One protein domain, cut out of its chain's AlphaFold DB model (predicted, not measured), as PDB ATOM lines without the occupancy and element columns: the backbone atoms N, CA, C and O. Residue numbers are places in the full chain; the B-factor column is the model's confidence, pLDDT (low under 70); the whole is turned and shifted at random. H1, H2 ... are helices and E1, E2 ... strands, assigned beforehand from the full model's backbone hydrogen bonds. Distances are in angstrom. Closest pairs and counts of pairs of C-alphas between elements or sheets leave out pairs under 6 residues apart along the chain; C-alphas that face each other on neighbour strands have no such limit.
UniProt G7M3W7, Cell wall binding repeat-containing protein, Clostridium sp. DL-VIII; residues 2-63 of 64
ATOM      1  N   LYS A   2     -13.202  57.998  23.519       44.25
ATOM      2  CA  LYS A   2     -13.715  56.619  23.302       44.25
ATOM      3  C   LYS A   2     -13.947  55.791  24.588       44.25
ATOM      4  O   LYS A   2     -14.958  55.117  24.702       44.25
ATOM      5  N   LYS A   3     -13.052  55.895  25.584       54.12
ATOM      6  CA  LYS A   3     -13.178  55.195  26.884       54.12
ATOM      7  C   LYS A   3     -14.343  55.707  27.752       54.12
ATOM      8  O   LYS A   3     -14.894  54.943  28.529       54.12
ATOM      9  N   LEU A   4     -14.724  56.980  27.589       66.56
ATOM     10  CA  LEU A   4     -15.832  57.599  28.327       66.56
ATOM     11  C   LEU A   4     -17.189  57.112  27.794       66.56
ATOM     12  O   LEU A   4     -18.067  56.795  28.583       66.56
ATOM     13  N   ILE A   5     -17.307  56.957  26.469       71.56
ATOM     14  CA  ILE A   5     -18.507  56.427  25.797       71.56
ATOM     15  C   ILE A   5     -18.781  54.970  26.213       71.56
ATOM     16  O   ILE A   5     -19.924  54.599  26.474       71.56
ATOM     17  N   ILE A   6     -17.731  54.149  26.337       69.50
ATOM     18  CA  ILE A   6     -17.856  52.754  26.794       69.50
ATOM     19  C   ILE A   6     -18.325  52.698  28.255       69.50
ATOM     20  O   ILE A   6     -19.213  51.917  28.583       69.50
ATOM     21  N   LEU A   7     -17.792  53.566  29.123       70.31
ATOM     22  CA  LEU A   7     -18.194  53.623  30.531       70.31
ATOM     23  C   LEU A   7     -19.673  54.002  30.691       70.31
ATOM     24  O   LEU A   7     -20.380  53.405  31.498       70.31
ATOM     25  N   THR A   8     -20.152  54.963  29.899       73.19
ATOM     26  CA  THR A   8     -21.553  55.395  29.935       73.19
ATOM     27  C   THR A   8     -22.507  54.319  29.426       73.19
ATOM     28  O   THR A   8     -23.573  54.143  30.003       73.19
ATOM     29  N   MET A   9     -22.123  53.547  28.404       72.12
ATOM     30  CA  MET A   9     -22.941  52.432  27.911       72.12
ATOM     31  C   MET A   9     -23.055  51.302  28.943       72.12
ATOM     32  O   MET A   9     -24.143  50.761  29.136       72.12
ATOM     33  N   ILE A  10     -21.971  50.990  29.663       71.94
ATOM     34  CA  ILE A  10     -21.995  50.014  30.765       71.94
ATOM     35  C   ILE A  10     -22.902  50.511  31.900       71.94
ATOM     36  O   ILE A  10     -23.721  49.747  32.402       71.94
ATOM     37  N   LEU A  11     -22.825  51.797  32.259       63.19
ATOM     38  CA  LEU A  11     -23.662  52.381  33.312       63.19
ATOM     39  C   LEU A  11     -25.161  52.331  32.968       63.19
ATOM     40  O   LEU A  11     -25.973  51.954  33.808       63.19
ATOM     41  N   ILE A  12     -25.521  52.659  31.722       62.38
ATOM     42  CA  ILE A  12     -26.905  52.597  31.221       62.38
ATOM     43  C   ILE A  12     -27.424  51.153  31.230       62.38
ATOM     44  O   ILE A  12     -28.570  50.920  31.596       62.38
ATOM     45  N   SER A  13     -26.571  50.178  30.901       60.84
ATOM     46  CA  SER A  13     -26.940  48.755  30.911       60.84
ATOM     47  C   SER A  13     -27.349  48.280  32.313       60.84
ATOM     48  O   SER A  13     -28.352  47.587  32.466       60.84
ATOM     49  N   ILE A  14     -26.624  48.717  33.350       59.53
ATOM     50  CA  ILE A  14     -26.914  48.382  34.756       59.53
ATOM     51  C   ILE A  14     -28.205  49.076  35.233       59.53
ATOM     52  O   ILE A  14     -28.959  48.498  36.008       59.53
ATOM     53  N   LEU A  15     -28.505  50.279  34.726       56.72
ATOM     54  CA  LEU A  15     -29.734  51.032  35.026       56.72
ATOM     55  C   LEU A  15     -30.992  50.446  34.355       56.72
ATOM     56  O   LEU A  15     -32.094  50.657  34.853       56.72
ATOM     57  N   THR A  16     -30.849  49.709  33.247       52.19
ATOM     58  CA  THR A  16     -31.978  49.009  32.596       52.19
ATOM     59  C   THR A  16     -32.323  47.669  33.237       52.19
ATOM     60  O   THR A  16     -33.396  47.127  32.976       52.19
ATOM     61  N   MET A  17     -31.457  47.152  34.112       55.72
ATOM     62  CA  MET A  17     -31.789  46.031  34.983       55.72
ATOM     63  C   MET A  17     -32.608  46.555  36.162       55.72
ATOM     64  O   MET A  17     -32.174  46.537  37.312       55.72
ATOM     65  N   ASN A  18     -33.837  46.989  35.874       57.75
ATOM     66  CA  ASN A  18     -34.883  46.796  36.866       57.75
ATOM     67  C   ASN A  18     -34.790  45.319  37.272       57.75
ATOM     68  O   ASN A  18     -34.664  44.474  36.372       57.75
ATOM     69  N   PRO A  19     -34.830  44.959  38.568       54.38
ATOM     70  CA  PRO A  19     -35.203  43.595  38.877       54.38
ATOM     71  C   PRO A  19     -36.476  43.373  38.068       54.38
ATOM     72  O   PRO A  19     -37.391  44.203  38.125       54.38
ATOM     73  N   ILE A  20     -36.508  42.330  37.240       55.72
ATOM     74  CA  ILE A  20     -37.788  41.800  36.802       55.72
ATOM     75  C   ILE A  20     -38.392  41.384  38.132       55.72
ATOM     76  O   ILE A  20     -38.123  40.300  38.638       55.72
ATOM     77  N   VAL A  21     -39.083  42.318  38.784       52.28
ATOM     78  CA  VAL A  21     -40.054  41.993  39.793       52.28
ATOM     79  C   VAL A  21     -40.963  41.117  38.973       52.28
ATOM     80  O   VAL A  21     -41.642  41.591  38.062       52.28
ATOM     81  N   THR A  22     -40.804  39.815  39.165       55.47
ATOM     82  CA  THR A  22     -41.659  38.768  38.646       55.47
ATOM     83  C   THR A  22     -43.004  39.025  39.300       55.47
ATOM     84  O   THR A  22     -43.358  38.395  40.291       55.47
ATOM     85  N   HIS A  23     -43.676  40.084  38.854       64.44
ATOM     86  CA  HIS A  23     -44.961  40.485  39.356       64.44
ATOM     87  C   HIS A  23     -45.886  39.411  38.826       64.44
ATOM     88  O   HIS A  23     -46.087  39.294  37.620       64.44
ATOM     89  N   ALA A  24     -46.321  38.558  39.740       71.31
ATOM     90  CA  ALA A  24     -47.350  37.573  39.509       71.31
ATOM     91  C   ALA A  24     -48.584  38.304  38.959       71.31
ATOM     92  O   ALA A  24     -49.329  38.920  39.716       71.31
ATOM     93  N   GLU A  25     -48.785  38.297  37.643       85.94
ATOM     94  CA  GLU A  25     -49.933  38.959  37.016       85.94
ATOM     95  C   GLU A  25     -51.051  37.948  36.787       85.94
ATOM     96  O   GLU A  25     -50.859  36.936  36.108       85.94
ATOM     97  N   TRP A  26     -52.236  38.252  37.313       90.56
ATOM     98  CA  TRP A  26     -53.448  37.489  37.038       90.56
ATOM     99  C   TRP A  26     -53.977  37.780  35.635       90.56
ATOM    100  O   TRP A  26     -54.130  38.938  35.241       90.56
ATOM    101  N   LYS A  27     -54.273  36.718  34.887       92.19
ATOM    102  CA  LYS A  27     -54.776  36.755  33.509       92.19
ATOM    103  C   LYS A  27     -55.927  35.763  33.357       92.19
ATOM    104  O   LYS A  27     -56.009  34.793  34.111       92.19
ATOM    105  N   GLN A  28     -56.829  36.027  32.411       93.56
ATOM    106  CA  GLN A  28     -58.014  35.202  32.181       93.56
ATOM    107  C   GLN A  28     -58.362  35.120  30.690       93.56
ATOM    108  O   GLN A  28     -58.302  36.122  29.976       93.56
ATOM    109  N   ASP A  29     -58.782  33.938  30.246       93.88
ATOM    110  CA  ASP A  29     -59.401  33.672  28.944       93.88
ATOM    111  C   ASP A  29     -60.601  32.715  29.098       93.88
ATOM    112  O   ASP A  29     -61.135  32.517  30.192       93.88
ATOM    113  N   ASN A  30     -61.029  32.116  27.983       95.44
ATOM    114  CA  ASN A  30     -62.140  31.166  27.932       95.44
ATOM    115  C   ASN A  30     -61.877  29.845  28.681       95.44
ATOM    116  O   ASN A  30     -62.834  29.153  29.020       95.44
ATOM    117  N   ASN A  31     -60.618  29.477  28.918       92.00
ATOM    118  CA  ASN A  31     -60.221  28.248  29.607       92.00
ATOM    119  C   ASN A  31     -60.107  28.449  31.124       92.00
ATOM    120  O   ASN A  31     -60.278  27.492  31.880       92.00
ATOM    121  N   GLY A  32     -59.841  29.674  31.583       93.56
ATOM    122  CA  GLY A  32     -59.851  30.015  33.001       93.56
ATOM    123  C   GLY A  32     -58.837  31.083  33.382       93.56
ATOM    124  O   GLY A  32     -58.383  31.870  32.554       93.56
ATOM    125  N   TRP A  33     -58.503  31.108  34.669       94.56
ATOM    126  CA  TRP A  33     -57.520  32.022  35.244       94.56
ATOM    127  C   TRP A  33     -56.124  31.405  35.208       94.56
ATOM    128  O   TRP A  33     -55.986  30.225  35.507       94.56
ATOM    129  N   TRP A  34     -55.089  32.192  34.931       94.06
ATOM    130  CA  TRP A  34     -53.691  31.817  35.163       94.06
ATOM    131  C   TRP A  34     -52.918  32.976  35.779       94.06
ATOM    132  O   TRP A  34     -53.375  34.124  35.793       94.06
ATOM    133  N   ASN A  35     -51.730  32.667  36.291       92.25
ATOM    134  CA  ASN A  35     -50.804  33.657  36.814       92.25
ATOM    135  C   ASN A  35     -49.468  33.577  36.062       92.25
ATOM    136  O   ASN A  35     -48.970  32.479  35.801       92.25
ATOM    137  N   SER A  36     -48.912  34.725  35.659       87.19
ATOM    138  CA  SER A  36     -47.581  34.778  35.043       87.19
ATOM    139  C   SER A  36     -46.510  35.191  36.045       87.19
ATOM    140  O   SER A  36     -46.560  36.298  36.573       87.19
ATOM    141  N   GLU A  37     -45.500  34.342  36.217       80.56
ATOM    142  CA  GLU A  37     -44.298  34.584  37.014       80.56
ATOM    143  C   GLU A  37     -43.128  34.916  36.071       80.56
ATOM    144  O   GLU A  37     -42.463  34.036  35.515       80.56
ATOM    145  N   GLY A  38     -42.877  36.210  35.848       76.81
ATOM    146  CA  GLY A  38     -41.823  36.664  34.935       76.81
ATOM    147  C   GLY A  38     -42.117  36.284  33.480       76.81
ATOM    148  O   GLY A  38     -43.091  36.752  32.901       76.81
ATOM    149  N   SER A  39     -41.264  35.450  32.879       76.00
ATOM    150  CA  SER A  39     -41.433  34.965  31.497       76.00
ATOM    151  C   SER A  39     -42.176  33.624  31.395       76.00
ATOM    152  O   SER A  39     -42.258  33.074  30.300       76.00
ATOM    153  N   SER A  40     -42.689  33.088  32.508       83.44
ATOM    154  CA  SER A  40     -43.373  31.786  32.581       83.44
ATOM    155  C   SER A  40     -44.755  31.902  33.238       83.44
ATOM    156  O   SER A  40     -45.116  32.953  33.767       83.44
ATOM    157  N   TRP A  41     -45.535  30.821  33.211       88.12
ATOM    158  CA  TRP A  41     -46.760  30.659  33.998       88.12
ATOM    159  C   TRP A  41     -46.520  29.837  35.271       88.12
ATOM    160  O   TRP A  41     -45.567  29.057  35.354       88.12
ATOM    161  N   SER A  42     -47.391  30.023  36.262       91.44
ATOM    162  CA  SER A  42     -47.423  29.236  37.496       91.44
ATOM    163  C   SER A  42     -47.928  27.810  37.246       91.44
ATOM    164  O   SER A  42     -48.884  27.613  36.506       91.44
ATOM    165  N   VAL A  43     -47.313  26.818  37.899       93.81
ATOM    166  CA  VAL A  43     -47.736  25.402  37.914       93.81
ATOM    167  C   VAL A  43     -47.667  24.886  39.353       93.81
ATOM    168  O   VAL A  43     -46.759  25.260  40.104       93.81
ATOM    169  N   GLY A  44     -48.612  24.030  39.743       93.12
ATOM    170  CA  GLY A  44     -48.699  23.462  41.086       93.12
ATOM    171  C   GLY A  44     -49.222  24.450  42.129       93.12
ATOM    172  O   GLY A  44     -49.929  25.405  41.810       93.12
ATOM    173  N   TRP A  45     -48.900  24.199  43.401       93.25
ATOM    174  CA  TRP A  45     -49.292  25.066  44.513       93.25
ATOM    175  C   TRP A  45     -48.431  26.326  44.571       93.25
ATOM    176  O   TRP A  45     -47.201  26.243  44.608       93.25
ATOM    177  N   LYS A  46     -49.080  27.488  44.639       90.38
ATOM    178  CA  LYS A  46     -48.437  28.798  44.758       90.38
ATOM    179  C   LYS A  46     -49.127  29.662  45.798       90.38
ATOM    180  O   LYS A  46     -50.354  29.715  45.851       90.38
ATOM    181  N   GLU A  47     -48.323  30.363  46.585       89.50
ATOM    182  CA  GLU A  47     -48.791  31.400  47.495       89.50
ATOM    183  C   GLU A  47     -48.682  32.762  46.802       89.50
ATOM    184  O   GLU A  47     -47.592  33.187  46.421       89.50
ATOM    185  N   ILE A  48     -49.819  33.430  46.611       86.31
ATOM    186  CA  ILE A  48     -49.925  34.748  45.977       86.31
ATOM    187  C   ILE A  48     -50.710  35.643  46.940       86.31
ATOM    188  O   ILE A  48     -51.837  35.315  47.317       86.31
ATOM    189  N   ASP A  49     -50.099  36.745  47.378       85.31
ATOM    190  CA  ASP A  49     -50.673  37.696  48.345       85.31
ATOM    191  C   ASP A  49     -51.222  37.038  49.632       85.31
ATOM    192  O   ASP A  49     -52.282  37.404  50.144       85.31
ATOM    193  N   GLY A  50     -50.515  36.027  50.155       88.25
ATOM    194  CA  GLY A  50     -50.893  35.313  51.384       88.25
ATOM    195  C   GLY A  50     -52.043  34.312  51.221       88.25
ATOM    196  O   GLY A  50     -52.623  33.865  52.214       88.25
ATOM    197  N   LYS A  51     -52.413  33.967  49.981       88.94
ATOM    198  CA  LYS A  51     -53.420  32.946  49.662       88.94
ATOM    199  C   LYS A  51     -52.822  31.862  48.776       88.94
ATOM    200  O   LYS A  51     -52.011  32.148  47.902       88.94
ATOM    201  N   TRP A  52     -53.260  30.623  48.984       91.38
ATOM    202  CA  TRP A  52     -52.820  29.477  48.194       91.38
ATOM    203  C   TRP A  52     -53.738  29.223  47.003       91.38
ATOM    204  O   TRP A  52     -54.959  29.173  47.147       91.38
ATOM    205  N   TYR A  53     -53.123  29.001  45.847       91.75
ATOM    206  CA  TYR A  53     -53.777  28.656  44.592       91.75
ATOM    207  C   TYR A  53     -53.080  27.442  43.985       91.75
ATOM    208  O   TYR A  53     -51.862  27.302  44.102       91.75
ATOM    209  N   TYR A  54     -53.843  26.568  43.334       94.44
ATOM    210  CA  TYR A  54     -53.297  25.439  42.591       94.44
ATOM    211  C   TYR A  54     -53.491  25.662  41.092       94.44
ATOM    212  O   TYR A  54     -54.594  25.981  40.651       94.44
ATOM    213  N   PHE A  55     -52.427  25.480  40.318       94.44
ATOM    214  CA  PHE A  55     -52.422  25.567  38.860       94.44
ATOM    215  C   PHE A  55     -52.125  24.190  38.260       94.44
ATOM    216  O   PHE A  55     -51.255  23.473  38.760       94.44
ATOM    217  N   ASP A  56     -52.849  23.816  37.205       95.06
ATOM    218  CA  ASP A  56     -52.565  22.590  36.457       95.06
ATOM    219  C   ASP A  56     -51.285  22.707  35.613       95.06
ATOM    220  O   ASP A  56     -50.658  23.765  35.535       95.06
ATOM    221  N   ASP A  57     -50.893  21.611  34.964       94.38
ATOM    222  CA  ASP A  57     -49.696  21.570  34.113       94.38
ATOM    223  C   ASP A  57     -49.788  22.511  32.894       94.38
ATOM    224  O   ASP A  57     -48.765  22.889  32.322       94.38
ATOM    225  N   ASN A  58     -51.003  22.932  32.517       93.56
ATOM    226  CA  ASN A  58     -51.243  23.918  31.462       93.56
ATOM    227  C   ASN A  58     -51.229  25.364  31.994       93.56
ATOM    228  O   ASN A  58     -51.426  26.299  31.222       93.56
ATOM    229  N   GLY A  59     -51.006  25.554  33.296       94.00
ATOM    230  CA  GLY A  59     -50.934  26.852  33.955       94.00
ATOM    231  C   GLY A  59     -52.277  27.442  34.370       94.00
ATOM    232  O   GLY A  59     -52.307  28.562  34.875       94.00
ATOM    233  N   TYR A  60     -53.387  26.721  34.199       95.81
ATOM    234  CA  TYR A  60     -54.708  27.212  34.580       95.81
ATOM    235  C   TYR A  60     -55.027  26.861  36.032       95.81
ATOM    236  O   TYR A  60     -54.883  25.722  36.478       95.81
ATOM    237  N   MET A  61     -55.513  27.850  36.773       95.00
ATOM    238  CA  MET A  61     -55.940  27.726  38.156       95.00
ATOM    239  C   MET A  61     -57.073  26.699  38.259       95.00
ATOM    240  O   MET A  61     -58.128  26.856  37.639       95.00
ATOM    241  N   LYS A  62     -56.885  25.670  39.087       93.94
ATOM    242  CA  LYS A  62     -57.975  24.829  39.582       93.94
ATOM    243  C   LYS A  62     -58.287  25.282  40.995       93.94
ATOM    244  O   LYS A  62     -57.559  24.988  41.938       93.94
ATOM    245  N   THR A  63     -59.374  26.022  41.140       72.69
ATOM    246  CA  THR A  63     -60.010  26.153  42.448       72.69
ATOM    247  C   THR A  63     -60.733  24.844  42.733       72.69
ATOM    248  O   THR A  63     -61.478  24.363  41.877       72.69
TER     249      THR A  63
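What this domain is: This is residues 2 to 63 of the 64 residues of the protein "Cell wall binding repeat-containing protein" of Clostridium sp. DL-VIII (UniProt G7M3W7). One helix, H1, sticks out with residues 17 to 19 as a long arm from a small head of two strand hairpins, E1 with E2 and E3 with E4. The printed part has 62 residues, in the order H1, E1, E2, E3, E4, of mixed class, with two antiparallel two-stranded sheets. It is extended, with a radius of gyration of the C-alphas of 18.2 A and spans of 58 by 25 by 16 A.

How they stand to each other: Start at H1, residues 2 to 16, where every O i to N i+4 pair is within hydrogen-bond range. Next come E1, residues 25 to 28, and E2, residues 33 to 37, an antiparallel hairpin at 151 degrees; N 27 and O 34, 2.9 A apart, are within hydrogen-bond range. E3, residues 44 to 48, and E4, residues 51 to 55, form an antiparallel hairpin at 149 degrees, with N 46 and O 53 within hydrogen-bond range at 2.8 A. The closest C-alphas of E2 and E4, Trp 34 and Phe 55, are 7.4 A apart.

Where its parts are: Find C-alpha 2 at (-13.715, 56.619, 23.302); H1 runs 21.9 A from there. E1 to E4 measure 10.1, 13.6, 12.4 and 13.1 A, ending at C-alpha 55, (-52.422, 25.567, 38.860).

The domain as a whole: The farthest C-alphas, Lys 2 and Thr 63, are 58.6 A apart. The printed part has no cut and no long link. Look for pLDDT under 70 at residues 2 to 4, 6 and 11 to 23.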